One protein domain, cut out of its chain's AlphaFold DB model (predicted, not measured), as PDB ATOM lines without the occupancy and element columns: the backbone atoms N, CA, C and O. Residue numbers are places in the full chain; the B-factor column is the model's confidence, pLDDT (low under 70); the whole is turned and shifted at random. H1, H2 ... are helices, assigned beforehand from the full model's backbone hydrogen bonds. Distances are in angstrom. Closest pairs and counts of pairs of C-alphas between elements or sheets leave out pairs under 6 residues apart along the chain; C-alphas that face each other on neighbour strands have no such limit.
ATOM      1  N   SER A   2     146.246 262.032 207.123       67.00
ATOM      2  CA  SER A   2     147.606 261.498 206.904       67.00
ATOM      3  C   SER A   2     148.691 262.292 207.645       67.00
ATOM      4  O   SER A   2     149.520 261.699 208.322       67.00
ATOM      5  N   GLU A   3     148.635 263.626 207.607       74.75
ATOM      6  CA  GLU A   3     149.575 264.506 208.324       74.75
ATOM      7  C   GLU A   3     149.507 264.319 209.851       74.75
ATOM      8  O   GLU A   3     150.535 264.189 210.508       74.75
ATOM      9  N   ASP A   4     148.302 264.178 210.415       78.25
ATOM     10  CA  ASP A   4     148.112 263.912 211.847       78.25
ATOM     11  C   ASP A   4     148.715 262.566 212.271       78.25
ATOM     12  O   ASP A   4     149.258 262.443 213.370       78.25
ATOM     13  N   CYS A   5     148.627 261.550 211.406       74.88
ATOM     14  CA  CYS A   5     149.281 260.265 211.636       74.88
ATOM     15  C   CYS A   5     150.805 260.419 211.639       74.88
ATOM     16  O   CYS A   5     151.427 259.941 212.582       74.88
ATOM     17  N   PHE A   6     151.381 261.140 210.667       74.25
ATOM     18  CA  PHE A   6     152.821 261.424 210.613       74.25
ATOM     19  C   PHE A   6     153.309 262.187 211.853       74.25
ATOM     20  O   PHE A   6     154.313 261.811 212.453       74.25
ATOM     21  N   ILE A   7     152.577 263.210 212.302       78.56
ATOM     22  CA  ILE A   7     152.931 263.978 213.506       78.56
ATOM     23  C   ILE A   7     152.859 263.093 214.761       78.56
ATOM     24  O   ILE A   7     153.725 263.182 215.630       78.56
ATOM     25  N   ARG A   8     151.871 262.195 214.864       78.69
ATOM     26  CA  ARG A   8     151.751 261.257 215.996       78.69
ATOM     27  C   ARG A   8     152.841 260.184 216.008       78.69
ATOM     28  O   ARG A   8     153.285 259.785 217.090       78.69
ATOM     29  N   SER A   9     153.248 259.685 214.841       73.94
ATOM     30  CA  SER A   9     154.273 258.644 214.735       73.94
ATOM     31  C   SER A   9     155.690 259.206 214.874       73.94
ATOM     32  O   SER A   9     156.474 258.651 215.641       73.94
ATOM     33  N   TYR A  10     156.003 260.323 214.212       72.38
ATOM     34  CA  TYR A  10     157.363 260.874 214.128       72.38
ATOM     35  C   TYR A  10     157.633 262.046 215.091       72.38
ATOM     36  O   TYR A  10     158.787 262.297 215.448       72.38
ATOM     37  N   GLY A  11     156.586 262.716 215.579       74.94
ATOM     38  CA  GLY A  11     156.681 263.958 216.354       74.94
ATOM     39  C   GLY A  11     156.756 265.196 215.453       74.94
ATOM     40  O   GLY A  11     157.193 265.113 214.309       74.94
ATOM     41  N   SER A  12     156.348 266.356 215.973       71.88
ATOM     42  CA  SER A  12     156.225 267.608 215.201       71.88
ATOM     43  C   SER A  12     157.524 268.057 214.515       71.88
ATOM     44  O   SER A  12     157.461 268.674 213.460       71.88
ATOM     45  N   ASN A  13     158.684 267.721 215.095       64.75
ATOM     46  CA  ASN A  13     160.022 268.030 214.575       64.75
ATOM     47  C   ASN A  13     160.940 266.792 214.556       64.75
ATOM     48  O   ASN A  13     162.120 266.897 214.879       64.75
ATOM     49  N   PHE A  14     160.411 265.599 214.263       69.19
ATOM     50  CA  PHE A  14     161.190 264.346 214.275       69.19
ATOM     51  C   PHE A  14     161.765 263.951 215.650       69.19
ATOM     52  O   PHE A  14     162.598 263.055 215.734       69.19
ATOM     53  N   GLU A  15     161.331 264.583 216.746       73.38
ATOM     54  CA  GLU A  15     161.879 264.351 218.093       73.38
ATOM     55  C   GLU A  15     161.774 262.883 218.514       73.38
ATOM     56  O   GLU A  15     162.730 262.293 219.019       73.38
ATOM     57  N   ARG A  16     160.615 262.269 218.257       75.75
ATOM     58  CA  ARG A  16     160.356 260.877 218.627       75.75
ATOM     59  C   ARG A  16     161.123 259.909 217.735       75.75
ATOM     60  O   ARG A  16     161.598 258.882 218.209       75.75
ATOM     61  N   LEU A  17     161.253 260.253 216.461       70.75
ATOM     62  CA  LEU A  17     161.992 259.467 215.487       70.75
ATOM     63  C   LEU A  17     163.493 259.460 215.776       70.75
ATOM     64  O   LEU A  17     164.096 258.394 215.866       70.75
ATOM     65  N   ASN A  18     164.065 260.638 216.013       69.38
ATOM     66  CA  ASN A  18     165.469 260.795 216.375       69.38
ATOM     67  C   ASN A  18     165.798 260.062 217.678       69.38
ATOM     68  O   ASN A  18     166.851 259.435 217.768       69.38
ATOM     69  N   ALA A  19     164.884 260.068 218.653       69.56
ATOM     70  CA  ALA A  19     165.067 259.349 219.911       69.56
ATOM     71  C   ALA A  19     165.107 257.816 219.752       69.56
ATOM     72  O   ALA A  19     165.765 257.146 220.542       69.56
ATOM     73  N   VAL A  20     164.400 257.256 218.765       69.88
ATOM     74  CA  VAL A  20     164.298 255.796 218.574       69.88
ATOM     75  C   VAL A  20     165.315 255.277 217.561       69.88
ATOM     76  O   VAL A  20     165.897 254.218 217.778       69.88
ATOM     77  N   LYS A  21     165.521 255.998 216.453       66.25
ATOM     78  CA  LYS A  21     166.263 255.508 215.281       66.25
ATOM     79  C   LYS A  21     167.606 256.210 215.055       66.25
ATOM     80  O   LYS A  21     168.399 255.743 214.249       66.25
ATOM     81  N   GLY A  22     167.895 257.296 215.778       60.00
ATOM     82  CA  GLY A  22     169.213 257.947 215.775       60.00
ATOM     83  C   GLY A  22     169.550 258.777 214.531       60.00
ATOM     84  O   GLY A  22     170.608 259.400 214.502       60.00
ATOM     85  N   GLY A  23     168.662 258.847 213.534       62.59
ATOM     86  CA  GLY A  23     168.813 259.719 212.371       62.59
ATOM     87  C   GLY A  23     167.505 259.876 211.598       62.59
ATOM     88  O   GLY A  23     166.802 258.897 211.379       62.59
ATOM     89  N   SER A  24     167.192 261.109 211.185       60.75
ATOM     90  CA  SER A  24     165.957 261.479 210.467       60.75
ATOM     91  C   SER A  24     166.117 261.593 208.950       60.75
ATOM     92  O   SER A  24     165.159 261.925 208.252       60.75
ATOM     93  N   GLY A  25     167.333 261.403 208.427       64.31
ATOM     94  CA  GLY A  25     167.660 261.738 207.037       64.31
ATOM     95  C   GLY A  25     166.856 260.934 206.015       64.31
ATOM     96  O   GLY A  25     166.482 261.454 204.971       64.31
ATOM     97  N   THR A  26     166.536 259.680 206.324       69.12
ATOM     98  CA  THR A  26     165.822 258.788 205.406       69.12
ATOM     99  C   THR A  26     164.313 259.028 205.417       69.12
ATOM    100  O   THR A  26     163.692 259.051 204.355       69.12
ATOM    101  N   GLU A  27     163.700 259.280 206.578       75.56
ATOM    102  CA  GLU A  27     162.260 259.560 206.655       75.56
ATOM    103  C   GLU A  27     161.865 260.932 206.097       75.56
ATOM    104  O   GLU A  27     160.702 261.118 205.731       75.56
ATOM    105  N   LEU A  28     162.820 261.857 205.933       77.81
ATOM    106  CA  LEU A  28     162.605 263.129 205.237       77.81
ATOM    107  C   LEU A  28     162.023 262.925 203.823       77.81
ATOM    108  O   LEU A  28     161.236 263.746 203.356       77.81
ATOM    109  N   ALA A  29     162.316 261.787 203.181       80.50
ATOM    110  CA  ALA A  29     161.777 261.420 201.869       80.50
ATOM    111  C   ALA A  29     160.250 261.310 201.856       80.50
ATOM    112  O   ALA A  29     159.587 261.737 200.906       80.50
ATOM    113  N   LEU A  30     159.684 260.748 202.926       81.50
ATOM    114  CA  LEU A  30     158.242 260.570 203.065       81.50
ATOM    115  C   LEU A  30     157.539 261.909 203.290       81.50
ATOM    116  O   LEU A  30     156.466 262.142 202.734       81.50
ATOM    117  N   PHE A  31     158.153 262.800 204.071       81.12
ATOM    118  CA  PHE A  31     157.628 264.143 204.305       81.12
ATOM    119  C   PHE A  31     157.691 265.010 203.053       81.12
ATOM    120  O   PHE A  31     156.707 265.677 202.742       81.12
ATOM    121  N   MET A  32     158.770 264.914 202.275       87.12
ATOM    122  CA  MET A  32     158.871 265.622 201.001       87.12
ATOM    123  C   MET A  32     157.735 265.211 200.056       87.12
ATOM    124  O   MET A  32     157.012 266.072 199.548       87.12
ATOM    125  N   ARG A  33     157.484 263.900 199.909       88.38
ATOM    126  CA  ARG A  33     156.334 263.377 199.143       88.38
ATOM    127  C   ARG A  33     155.000 263.901 199.664       88.38
ATOM    128  O   ARG A  33     154.134 264.275 198.873       88.38
ATOM    129  N   LEU A  34     154.824 263.927 200.984       88.38
ATOM    130  CA  LEU A  34     153.612 264.445 201.611       88.38
ATOM    131  C   LEU A  34     153.397 265.923 201.255       88.38
ATOM    132  O   LEU A  34     152.321 266.270 200.771       88.38
ATOM    133  N   HIS A  35     154.404 266.779 201.444       90.56
ATOM    134  CA  HIS A  35     154.301 268.208 201.145       90.56
ATOM    135  C   HIS A  35     154.100 268.475 199.650       90.56
ATOM    136  O   HIS A  35     153.301 269.344 199.299       90.56
ATOM    137  N   LEU A  36     154.753 267.706 198.773       91.44
ATOM    138  CA  LEU A  36     154.550 267.782 197.326       91.44
ATOM    139  C   LEU A  36     153.089 267.484 196.960       91.44
ATOM    140  O   LEU A  36     152.436 268.299 196.310       91.44
ATOM    141  N   LEU A  37     152.542 266.363 197.442       92.31
ATOM    142  CA  LEU A  37     151.146 265.985 197.205       92.31
ATOM    143  C   LEU A  37     150.167 267.021 197.773       92.31
ATOM    144  O   LEU A  37     149.200 267.388 197.109       92.31
ATOM    145  N   GLN A  38     150.419 267.529 198.980       90.94
ATOM    146  CA  GLN A  38     149.604 268.591 199.572       90.94
ATOM    147  C   GLN A  38     149.661 269.884 198.746       90.94
ATOM    148  O   GLN A  38     148.629 270.533 198.568       90.94
ATOM    149  N   GLY A  39     150.834 270.245 198.216       91.50
ATOM    150  CA  GLY A  39     151.019 271.395 197.331       91.50
ATOM    151  C   GLY A  39     150.240 271.257 196.024       91.50
ATOM    152  O   GLY A  39     149.533 272.187 195.632       91.50
ATOM    153  N   ILE A  40     150.279 270.075 195.403       92.44
ATOM    154  CA  ILE A  40     149.506 269.747 194.193       92.44
ATOM    155  C   ILE A  40     147.999 269.847 194.466       92.44
ATOM    156  O   ILE A  40     147.257 270.483 193.716       92.44
ATOM    157  N   VAL A  41     147.527 269.278 195.579       93.31
ATOM    158  CA  VAL A  41     146.113 269.370 195.973       93.31
ATOM    159  C   VAL A  41     145.702 270.826 196.224       93.31
ATOM    160  O   VAL A  41     144.623 271.237 195.798       93.31
ATOM    161  N   ALA A  42     146.549 271.628 196.877       91.94
ATOM    162  CA  ALA A  42     146.284 273.047 197.111       91.94
ATOM    163  C   ALA A  42     146.206 273.851 195.801       91.94
ATOM    164  O   ALA A  42     145.337 274.716 195.672       91.94
ATOM    165  N   PHE A  43     147.049 273.522 194.815       92.06
ATOM    166  CA  PHE A  43     147.008 274.120 193.480       92.06
ATOM    167  C   PHE A  43     145.666 273.859 192.780       92.06
ATOM    168  O   PHE A  43     145.005 274.804 192.352       92.06
ATOM    169  N   HIS A  44     145.198 272.605 192.761       92.06
ATOM    170  CA  HIS A  44     143.899 272.252 192.169       92.06
ATOM    171  C   HIS A  44     142.690 272.834 192.921       92.06
ATOM    172  O   HIS A  44     141.605 272.937 192.356       92.06
ATOM    173  N   GLN A  45     142.863 273.242 194.179       92.81
ATOM    174  CA  GLN A  45     141.845 273.943 194.969       92.81
ATOM    175  C   GLN A  45     141.927 275.473 194.838       92.81
ATOM    176  O   GLN A  45     141.278 276.184 195.604       92.81
ATOM    177  N   HIS A  46     142.736 275.987 193.904       87.75
ATOM    178  CA  HIS A  46     142.990 277.415 193.683       87.75
ATOM    179  C   HIS A  46     143.588 278.157 194.892       87.75
ATOM    180  O   HIS A  46     143.574 279.387 194.953       87.75
ATOM    181  N   ARG A  47     144.179 277.436 195.851       91.31
ATOM    182  CA  ARG A  47     144.890 278.024 196.993       91.31
ATOM    183  C   ARG A  47     146.364 278.214 196.641       91.31
ATOM    184  O   ARG A  47     147.235 277.508 197.140       91.31
ATOM    185  N   LEU A  48     146.639 279.183 195.765       88.94
ATOM    186  CA  LEU A  48     147.972 279.391 195.180       88.94
ATOM    187  C   LEU A  48     149.052 279.734 196.218       88.94
ATOM    188  O   LEU A  48     150.174 279.248 196.115       88.94
ATOM    189  N   GLN A  49     148.720 280.515 197.252       89.38
ATOM    190  CA  GLN A  49     149.684 280.875 198.304       89.38
ATOM    191  C   GLN A  49     150.087 279.666 199.162       89.38
ATOM    192  O   GLN A  49     151.266 279.474 199.461       89.38
ATOM    193  N   ASP A  50     149.117 278.811 199.503       89.38
ATOM    194  CA  ASP A  50     149.377 277.557 200.217       89.38
ATOM    195  C   ASP A  50     150.201 276.599 199.350       89.38
ATOM    196  O   ASP A  50     151.159 276.003 199.844       89.38
ATOM    197  N   ALA A  51     149.869 276.495 198.057       91.62
ATOM    198  CA  ALA A  51     150.611 275.686 197.096       91.62
ATOM    199  C   ALA A  51     152.073 276.143 196.984       91.62
ATOM    200  O   ALA A  51     152.968 275.313 197.133       91.62
ATOM    201  N   ARG A  52     152.337 277.453 196.831       91.94
ATOM    202  CA  ARG A  52     153.706 278.012 196.821       91.94
ATOM    203  C   ARG A  52     154.482 277.617 198.066       91.94
ATOM    204  O   ARG A  52     155.573 277.068 197.961       91.94
ATOM    205  N   ARG A  53     153.906 277.850 199.247       93.00
ATOM    206  CA  ARG A  53     154.560 277.550 200.526       93.00
ATOM    207  C   ARG A  53     154.892 276.062 200.667       93.00
ATOM    208  O   ARG A  53     155.990 275.729 201.107       93.00
ATOM    209  N   LEU A  54     153.957 275.177 200.315       91.69
ATOM    210  CA  LEU A  54     154.141 273.726 200.415       91.69
ATOM    211  C   LEU A  54     155.154 273.200 199.390       91.69
ATOM    212  O   LEU A  54     156.010 272.401 199.756       91.69
ATOM    213  N   LEU A  55     155.123 273.697 198.149       92.25
ATOM    214  CA  LEU A  55     156.099 273.339 197.116       92.25
ATOM    215  C   LEU A  55     157.506 273.854 197.460       92.25
ATOM    216  O   LEU A  55     158.474 273.120 197.305       92.25
ATOM    217  N   SER A  56     157.647 275.070 197.995       91.75
ATOM    218  CA  SER A  56     158.940 275.563 198.500       91.75
ATOM    219  C   SER A  56     159.469 274.722 199.663       91.75
ATOM    220  O   SER A  56     160.672 274.490 199.759       91.75
ATOM    221  N   LYS A  57     158.584 274.234 200.541       90.56
ATOM    222  CA  LYS A  57     158.978 273.332 201.629       90.56
ATOM    223  C   LYS A  57     159.453 271.978 201.091       90.56
ATOM    224  O   LYS A  57     160.503 271.505 201.509       90.56
ATOM    225  N   ALA A  58     158.725 271.398 200.136       89.94
ATOM    226  CA  ALA A  58     159.121 270.156 199.477       89.94
ATOM    227  C   ALA A  58     160.465 270.298 198.740       89.94
ATOM    228  O   ALA A  58     161.295 269.399 198.800       89.94
ATOM    229  N   GLU A  59     160.730 271.442 198.105       90.19
ATOM    230  CA  GLU A  59     162.025 271.723 197.475       90.19
ATOM    231  C   GLU A  59     163.179 271.742 198.482       90.19
ATOM    232  O   GLU A  59     164.219 271.132 198.239       90.19
ATOM    233  N   PHE A  60     162.996 272.424 199.613       87.25
ATOM    234  CA  PHE A  60     164.003 272.465 200.670       87.25
ATOM    235  C   PHE A  60     164.316 271.055 201.192       87.25
ATOM    236  O   PHE A  60     165.476 270.674 201.329       87.25
ATOM    237  N   GLU A  61     163.282 270.247 201.426       86.62
ATOM    238  CA  GLU A  61     163.436 268.858 201.870       86.62
ATOM    239  C   GLU A  61     164.091 267.973 200.797       86.62
ATOM    240  O   GLU A  61     164.917 267.123 201.129       86.62
ATOM    241  N   LEU A  62     163.790 268.203 199.513       85.94
ATOM    242  CA  LEU A  62     164.414 267.506 198.389       85.94
ATOM    243  C   LEU A  62     165.917 267.803 198.315       85.94
ATOM    244  O   LEU A  62     166.711 266.872 198.209       85.94
ATOM    245  N   GLN A  63     166.323 269.070 198.436       82.69
ATOM    246  CA  GLN A  63     167.740 269.463 198.416       82.69
ATOM    247  C   GLN A  63     168.554 268.781 199.520       82.69
ATOM    248  O   GLN A  63     169.695 268.392 199.291       82.69
ATOM    249  N   HIS A  64     167.960 268.593 200.698       77.81
ATOM    250  CA  HIS A  64     168.594 267.884 201.808       77.81
ATOM    251  C   HIS A  64     168.726 266.372 201.589       77.81
ATOM    252  O   HIS A  64     169.511 265.721 202.278       77.81
ATOM    253  N   LEU A  65     167.961 265.809 200.656       78.75
ATOM    254  CA  LEU A  65     167.868 264.371 200.436       78.75
ATOM    255  C   LEU A  65     168.601 263.887 199.178       78.75
ATOM    256  O   LEU A  65     168.888 262.687 199.046       78.75
ATOM    257  N   VAL A  66     168.909 264.813 198.268       80.25
ATOM    258  CA  VAL A  66     169.765 264.568 197.108       80.25
ATOM    259  C   VAL A  66     171.171 264.235 197.599       80.25
ATOM    260  O   VAL A  66     171.825 265.011 198.293       80.25
ATOM    261  N   VAL A  67     171.630 263.042 197.234       82.50
ATOM    262  CA  VAL A  67     172.989 262.583 197.510       82.50
ATOM    263  C   VAL A  67     173.875 263.000 196.346       82.50
ATOM    264  O   VAL A  67     173.510 262.807 195.189       82.50
ATOM    265  N   ASP A  68     175.041 263.549 196.662       87.06
ATOM    266  CA  ASP A  68     176.049 263.911 195.673       87.06
ATOM    267  C   ASP A  68     176.557 262.668 194.921       87.06
ATOM    268  O   ASP A  68     176.976 261.681 195.537       87.06
ATOM    269  N   SER A  69     176.520 262.720 193.586       88.06
ATOM    270  CA  SER A  69     176.928 261.614 192.722       88.06
ATOM    271  C   SER A  69     178.403 261.265 192.887       88.06
ATOM    272  O   SER A  69     178.745 260.086 192.842       88.06
ATOM    273  N   GLU A  70     179.272 262.253 193.121       92.25
ATOM    274  CA  GLU A  70     180.708 262.001 193.293       92.25
ATOM    275  C   GLU A  70     180.953 261.170 194.558       92.25
ATOM    276  O   GLU A  70     181.544 260.088 194.503       92.25
ATOM    277  N   LYS A  71     180.371 261.591 195.684       90.88
ATOM    278  CA  LYS A  71     180.456 260.866 196.961       90.88
ATOM    279  C   LYS A  71     179.818 259.483 196.896       90.88
ATOM    280  O   LYS A  71     180.328 258.541 197.501       90.88
ATOM    281  N   LEU A  72     178.708 259.346 196.168       92.00
ATOM    282  CA  LEU A  72     178.069 258.051 195.944       92.00
ATOM    283  C   LEU A  72     179.026 257.095 195.227       92.00
ATOM    284  O   LEU A  72     179.224 255.972 195.691       92.00
ATOM    285  N   THR A  73     179.658 257.552 194.141       93.44
ATOM    286  CA  THR A  73     180.637 256.736 193.413       93.44
ATOM    287  C   THR A  73     181.844 256.380 194.274       93.44
ATOM    288  O   THR A  73     182.296 255.240 194.227       93.44
ATOM    289  N   GLU A  74     182.312 257.291 195.129       94.19
ATOM    290  CA  GLU A  74     183.420 257.027 196.046       94.19
ATOM    291  C   GLU A  74     183.087 255.890 197.023       94.19
ATOM    292  O   GLU A  74     183.826 254.907 197.107       94.19
ATOM    293  N   VAL A  75     181.924 255.932 197.682       93.88
ATOM    294  CA  VAL A  75     181.485 254.836 198.566       93.88
ATOM    295  C   VAL A  75     181.302 253.529 197.779       93.88
ATOM    296  O   VAL A  75     181.700 252.465 198.250       93.88
ATOM    297  N   MET A  76     180.774 253.579 196.554       94.12
ATOM    298  CA  MET A  76     180.635 252.383 195.710       94.12
ATOM    299  C   MET A  76     181.984 251.761 195.330       94.12
ATOM    300  O   MET A  76     182.106 250.536 195.318       94.12
ATOM    301  N   THR A  77     183.023 252.566 195.077       94.81
ATOM    302  CA  THR A  77     184.372 252.043 194.781       94.81
ATOM    303  C   THR A  77     184.990 251.278 195.952       94.81
ATOM    304  O   THR A  77     185.814 250.391 195.732       94.81
ATOM    305  N   MET A  78     184.537 251.532 197.186       92.50
ATOM    306  CA  MET A  78     184.905 250.744 198.370       92.50
ATOM    307  C   MET A  78     184.214 249.365 198.428       92.50
ATOM    308  O   MET A  78     184.492 248.578 199.332       92.50
ATOM    309  N   GLY A  79     183.343 249.042 197.463       93.00
ATOM    310  CA  GLY A  79     182.694 247.734 197.315       93.00
ATOM    311  C   GLY A  79     181.293 247.636 197.923       93.00
ATOM    312  O   GLY A  79     180.797 246.526 198.131       93.00
ATOM    313  N   PHE A  80     180.658 248.770 198.230       92.19
ATOM    314  CA  PHE A  80     179.270 248.816 198.696       92.19
ATOM    315  C   PHE A  80     178.288 248.884 197.527       92.19
ATOM    316  O   PHE A  80     178.582 249.452 196.474       92.19
ATOM    317  N   ASN A  81     177.095 248.322 197.726       91.00
ATOM    318  CA  ASN A  81     176.028 248.424 196.734       91.00
ATOM    319  C   ASN A  81     175.533 249.875 196.628       91.00
ATOM    320  O   ASN A  81     175.551 250.608 197.613       91.00
ATOM    321  N   GLU A  82     175.009 250.271 195.464       89.69
ATOM    322  CA  GLU A  82     174.483 251.631 195.252       89.69
ATOM    323  C   GLU A  82     173.418 252.008 196.296       89.69
ATOM    324  O   GLU A  82     173.448 253.106 196.851       89.69
ATOM    325  N   ARG A  83     172.524 251.066 196.621       86.56
ATOM    326  CA  ARG A  83     171.478 251.248 197.640       86.56
ATOM    327  C   ARG A  83     172.060 251.491 199.033       86.56
ATOM    328  O   ARG A  83     171.683 252.444 199.710       86.56
ATOM    329  N   GLU A  84     173.019 250.654 199.444       88.00
ATOM    330  CA  GLU A  84     173.710 250.773 200.737       88.00
ATOM    331  C   GLU A  84     174.459 252.108 200.829       88.00
ATOM    332  O   GLU A  84     174.363 252.805 201.838       88.00
ATOM    333  N   ALA A  85     175.152 252.492 199.754       90.75
ATOM    334  CA  ALA A  85     175.882 253.747 199.660       90.75
ATOM    335  C   ALA A  85     174.943 254.956 199.770       90.75
ATOM    336  O   ALA A  85     175.210 255.877 200.542       90.75
ATOM    337  N   ARG A  86     173.809 254.942 199.060       87.12
ATOM    338  CA  ARG A  86     172.829 256.031 199.081       87.12
ATOM    339  C   ARG A  86     172.169 256.181 200.450       87.12
ATOM    340  O   ARG A  86     172.101 257.293 200.969       87.12
ATOM    341  N   LEU A  87     171.719 255.079 201.053       85.06
ATOM    342  CA  LEU A  87     171.125 255.087 202.393       85.06
ATOM    343  C   LEU A  87     172.144 255.505 203.461       85.06
ATOM    344  O   LEU A  87     171.822 256.334 204.311       85.06
ATOM    345  N   GLY A  88     173.378 255.000 203.387       88.06
ATOM    346  CA  GLY A  88     174.461 255.392 204.289       88.06
ATOM    347  C   GLY A  88     174.792 256.880 204.189       88.06
ATOM    348  O   GLY A  88     174.847 257.569 205.205       88.06
ATOM    349  N   LEU A  89     174.928 257.409 202.970       87.88
ATOM    350  CA  LEU A  89     175.187 258.833 202.752       87.88
ATOM    351  C   LEU A  89     174.024 259.713 203.219       87.88
ATOM    352  O   LEU A  89     174.275 260.771 203.789       87.88
ATOM    353  N   ARG A  90     172.767 259.280 203.056       84.38
ATOM    354  CA  ARG A  90     171.598 259.996 203.604       84.38
ATOM    355  C   ARG A  90     171.582 260.003 205.127       84.38
ATOM    356  O   ARG A  90     171.309 261.040 205.725       84.38
ATOM    357  N   ALA A  91     171.886 258.869 205.756       82.25
ATOM    358  CA  ALA A  91     171.948 258.765 207.211       82.25
ATOM    359  C   ALA A  91     173.071 259.636 207.800       82.25
ATOM    360  O   ALA A  91     172.909 260.214 208.871       82.25
ATOM    361  N   SER A  92     174.183 259.775 207.076       84.94
ATOM    362  CA  SER A  92     175.352 260.563 207.484       84.94
ATOM    363  C   SER A  92     175.421 261.962 206.861       84.94
ATOM    364  O   SER A  92     176.498 262.553 206.823       84.94
ATOM    365  N   ALA A  93     174.306 262.491 206.337       81.06
ATOM    366  CA  ALA A  93     174.213 263.831 205.738       81.06
ATOM    367  C   ALA A  93     175.314 264.154 204.696       81.06
ATOM    368  O   ALA A  93     175.775 265.289 204.576       81.06
ATOM    369  N   GLY A  94     175.758 263.150 203.935       82.06
ATOM    370  CA  GLY A  94     176.774 263.291 202.890       82.06
ATOM    371  C   GLY A  94     178.229 263.252 203.374       82.06
ATOM    372  O   GLY A  94     179.116 263.663 202.620       82.06
ATOM    373  N   HIS A  95     178.497 262.776 204.596       89.69
ATOM    374  CA  HIS A  95     179.846 262.469 205.082       89.69
ATOM    375  C   HIS A  95     180.251 261.029 204.731       89.69
ATOM    376  O   HIS A  95     179.648 260.076 205.218       89.69
ATOM    377  N   ILE A  96     181.305 260.871 203.921       91.38
ATOM    378  CA  ILE A  96     181.760 259.569 203.397       91.38
ATOM    379  C   ILE A  96     182.215 258.633 204.524       91.38
ATOM    380  O   ILE A  96     181.750 257.503 204.612       91.38
ATOM    381  N   GLU A  97     183.077 259.111 205.425       92.31
ATOM    382  CA  GLU A  97     183.634 258.293 206.514       92.31
ATOM    383  C   GLU A  97     182.544 257.757 207.453       92.31
ATOM    384  O   GLU A  97     182.517 256.572 207.791       92.31
ATOM    385  N   GLN A  98     181.602 258.625 207.836       89.75
ATOM    386  CA  GLN A  98     180.467 258.257 208.681       89.75
ATOM    387  C   GLN A  98     179.515 257.301 207.953       89.75
ATOM    388  O   GLN A  98     179.046 256.342 208.566       89.75
ATOM    389  N   ALA A  99     179.289 257.506 206.650       90.81
ATOM    390  CA  ALA A  99     178.449 256.628 205.844       90.81
ATOM    391  C   ALA A  99     179.032 255.214 205.780       90.81
ATOM    392  O   ALA A  99     178.318 254.243 206.019       90.81
ATOM    393  N   VAL A 100     180.338 255.085 205.535       93.81
ATOM    394  CA  VAL A 100     181.030 253.788 205.511       93.81
ATOM    395  C   VAL A 100     180.944 253.098 206.872       93.81
ATOM    396  O   VAL A 100     180.585 251.921 206.937       93.81
ATOM    397  N   ALA A 101     181.206 253.824 207.964       92.44
ATOM    398  CA  ALA A 101     181.088 253.280 209.316       92.44
ATOM    399  C   ALA A 101     179.660 252.788 209.612       92.44
ATOM    400  O   ALA A 101     179.482 251.674 210.110       92.44
ATOM    401  N   HIS A 102     178.646 253.574 209.239       89.00
ATOM    402  CA  HIS A 102     177.239 253.223 209.411       89.00
ATOM    403  C   HIS A 102     176.850 251.981 208.591       89.00
ATOM    404  O   HIS A 102     176.223 251.061 209.120       89.00
ATOM    405  N   ILE A 103     177.274 251.899 207.322       90.38
ATOM    406  CA  ILE A 103     177.025 250.729 206.463       90.38
ATOM    407  C   ILE A 103     177.685 249.477 207.056       90.38
ATOM    408  O   ILE A 103     177.056 248.418 207.128       90.38
ATOM    409  N   MET A 104     178.935 249.578 207.520       91.56
ATOM    410  CA  MET A 104     179.648 248.449 208.125       91.56
ATOM    411  C   MET A 104     178.985 247.964 209.415       91.56
ATOM    412  O   MET A 104     178.767 246.758 209.561       91.56
ATOM    413  N   GLN A 105     178.636 248.881 210.322       90.19
ATOM    414  CA  GLN A 105     177.945 248.548 211.568       90.19
ATOM    415  C   GLN A 105     176.637 247.810 211.276       90.19
ATOM    416  O   GLN A 105     176.408 246.714 211.789       90.19
ATOM    417  N   ARG A 106     175.817 248.360 210.378       85.75
ATOM    418  CA  ARG A 106     174.519 247.786 210.020       85.75
ATOM    419  C   ARG A 106     174.649 246.407 209.373       85.75
ATOM    420  O   ARG A 106     173.878 245.494 209.667       85.75
ATOM    421  N   LYS A 107     175.666 246.215 208.529       88.31
ATOM    422  CA  LYS A 107     175.963 244.915 207.913       88.31
ATOM    423  C   LYS A 107     176.367 243.870 208.952       88.31
ATOM    424  O   LYS A 107     175.982 242.708 208.814       88.31
ATOM    425  N   GLU A 108     177.114 244.255 209.984       90.81
ATOM    426  CA  GLU A 108     177.478 243.346 211.075       90.81
ATOM    427  C   GLU A 108     176.278 243.019 211.971       90.81
ATOM    428  O   GLU A 108     176.052 241.847 212.279       90.81
ATOM    429  N   GLU A 109     175.443 244.005 212.302       88.06
ATOM    430  CA  GLU A 109     174.188 243.791 213.033       88.06
ATOM    431  C   GLU A 109     173.267 242.815 212.284       88.06
ATOM    432  O   GLU A 109     172.835 241.804 212.852       88.06
ATOM    433  N   LYS A 110     173.055 243.028 210.975       85.56
ATOM    434  CA  LYS A 110     172.256 242.132 210.119       85.56
ATOM    435  C   LYS A 110     172.851 240.723 210.055       85.56
ATOM    436  O   LYS A 110     172.120 239.735 210.165       85.56
ATOM    437  N   LYS A 111     174.178 240.594 209.933       89.31
ATOM    438  CA  LYS A 111     174.863 239.289 210.000       89.31
ATOM    439  C   LYS A 111     174.662 238.616 211.356       89.31
ATOM    440  O   LYS A 111     174.414 237.412 211.389       89.31
ATOM    441  N   GLY A 112     174.746 239.357 212.458       90.00
ATOM    442  CA  GLY A 112     174.527 238.848 213.811       90.00
ATOM    443  C   GLY A 112     173.103 238.329 214.011       90.00
ATOM    444  O   GLY A 112     172.913 237.213 214.498       90.00
TER     445      GLY A 112
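This is residues 2 to 112 of the 317 residues of an uncharacterized protein of Mytilus galloprovincialis (UniProt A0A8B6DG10). A long helical hairpin, H3 and H4, makes one lobe, and beyond the end of H4 three crossed helices, H5, H6 and H7, make a second, in which H7 packs on the other two with residues 96 to 103 alone, while the short helices H1 and H2 form a cornered arm, of which H1 runs loosely alongside H3. The hairpin and the head hardly meet, and the whole is loose, with a radius of gyration of the C-alphas of 16.6 A. The printed part has 111 residues with seven named helices, H1 to H7 in order along the chain, and no named strand; the class is all helix. The outline is elongated, spanning 50 by 30 by 17 A.

The longest helix by residues is H4, residues 48 to 65. It forms a helical hairpin with H3, residues 28 to 44: they touch at a shallow tilt of 21 degrees, opposite ways, and their closest C-alphas, of Gly 39 and Ala 51, are 4.3 A apart. H1, residues 2 to 10, is close to H3 but not clearly touching, with the C-alphas of Glu 3 and Leu 34 closest at 7.8 A. H2, residues 15 to 21, touches H1 only at the corner, the closest C-alphas being those of Tyr 10 and Leu 17 at 5.0 A. H4 is close to H6, residues 82 to 91, but not clearly touching; the C-alphas of Leu 65 and Arg 90 are closest at 6.6 A. H6 touches H7, residues 96 to 112, with the C-alphas of Gly 88 and Ala 99 closest at 4.5 A; their tilt of 69 degrees is steep, only just short of about perpendicular. H7 touches H6 with residues 96 to 103 alone. H5, residues 69 to 77, touches H6 at a steep tilt of 61 degrees, with the C-alphas of Val 75 and Ala 85 closest at 5.8 A. It touches residues 96 to 100 of H7 alone, with the C-alphas of Lys 71 and Ile 96 closest at 6.7 A. Among the pairs that are apart are H3 and H6, and H4 and H7. In H1 to H7 every O i to N i+4 pair is within hydrogen-bond range.

H1 begins at C-alpha 2, (147.606, 261.498, 206.904), and is 12.2 A long; H2 is 10.3 A. H3 is 24.6 A long and H4 25.5 A, ending at C-alpha 65, (167.868, 264.371, 200.436). H5 is 12.3 A and H6 14.2 A. H7, 24.3 A, ends at C-alpha 112, (174.527, 238.848, 213.811).

The two C-alphas farthest apart, of His 46 and Gly 112, are 53.7 A apart. The printed part has no cut and no long link. Mean pLDDT of the printed part is 84.6; residue 2, residues 13 to 14 and residues 18 to 26 are under 70.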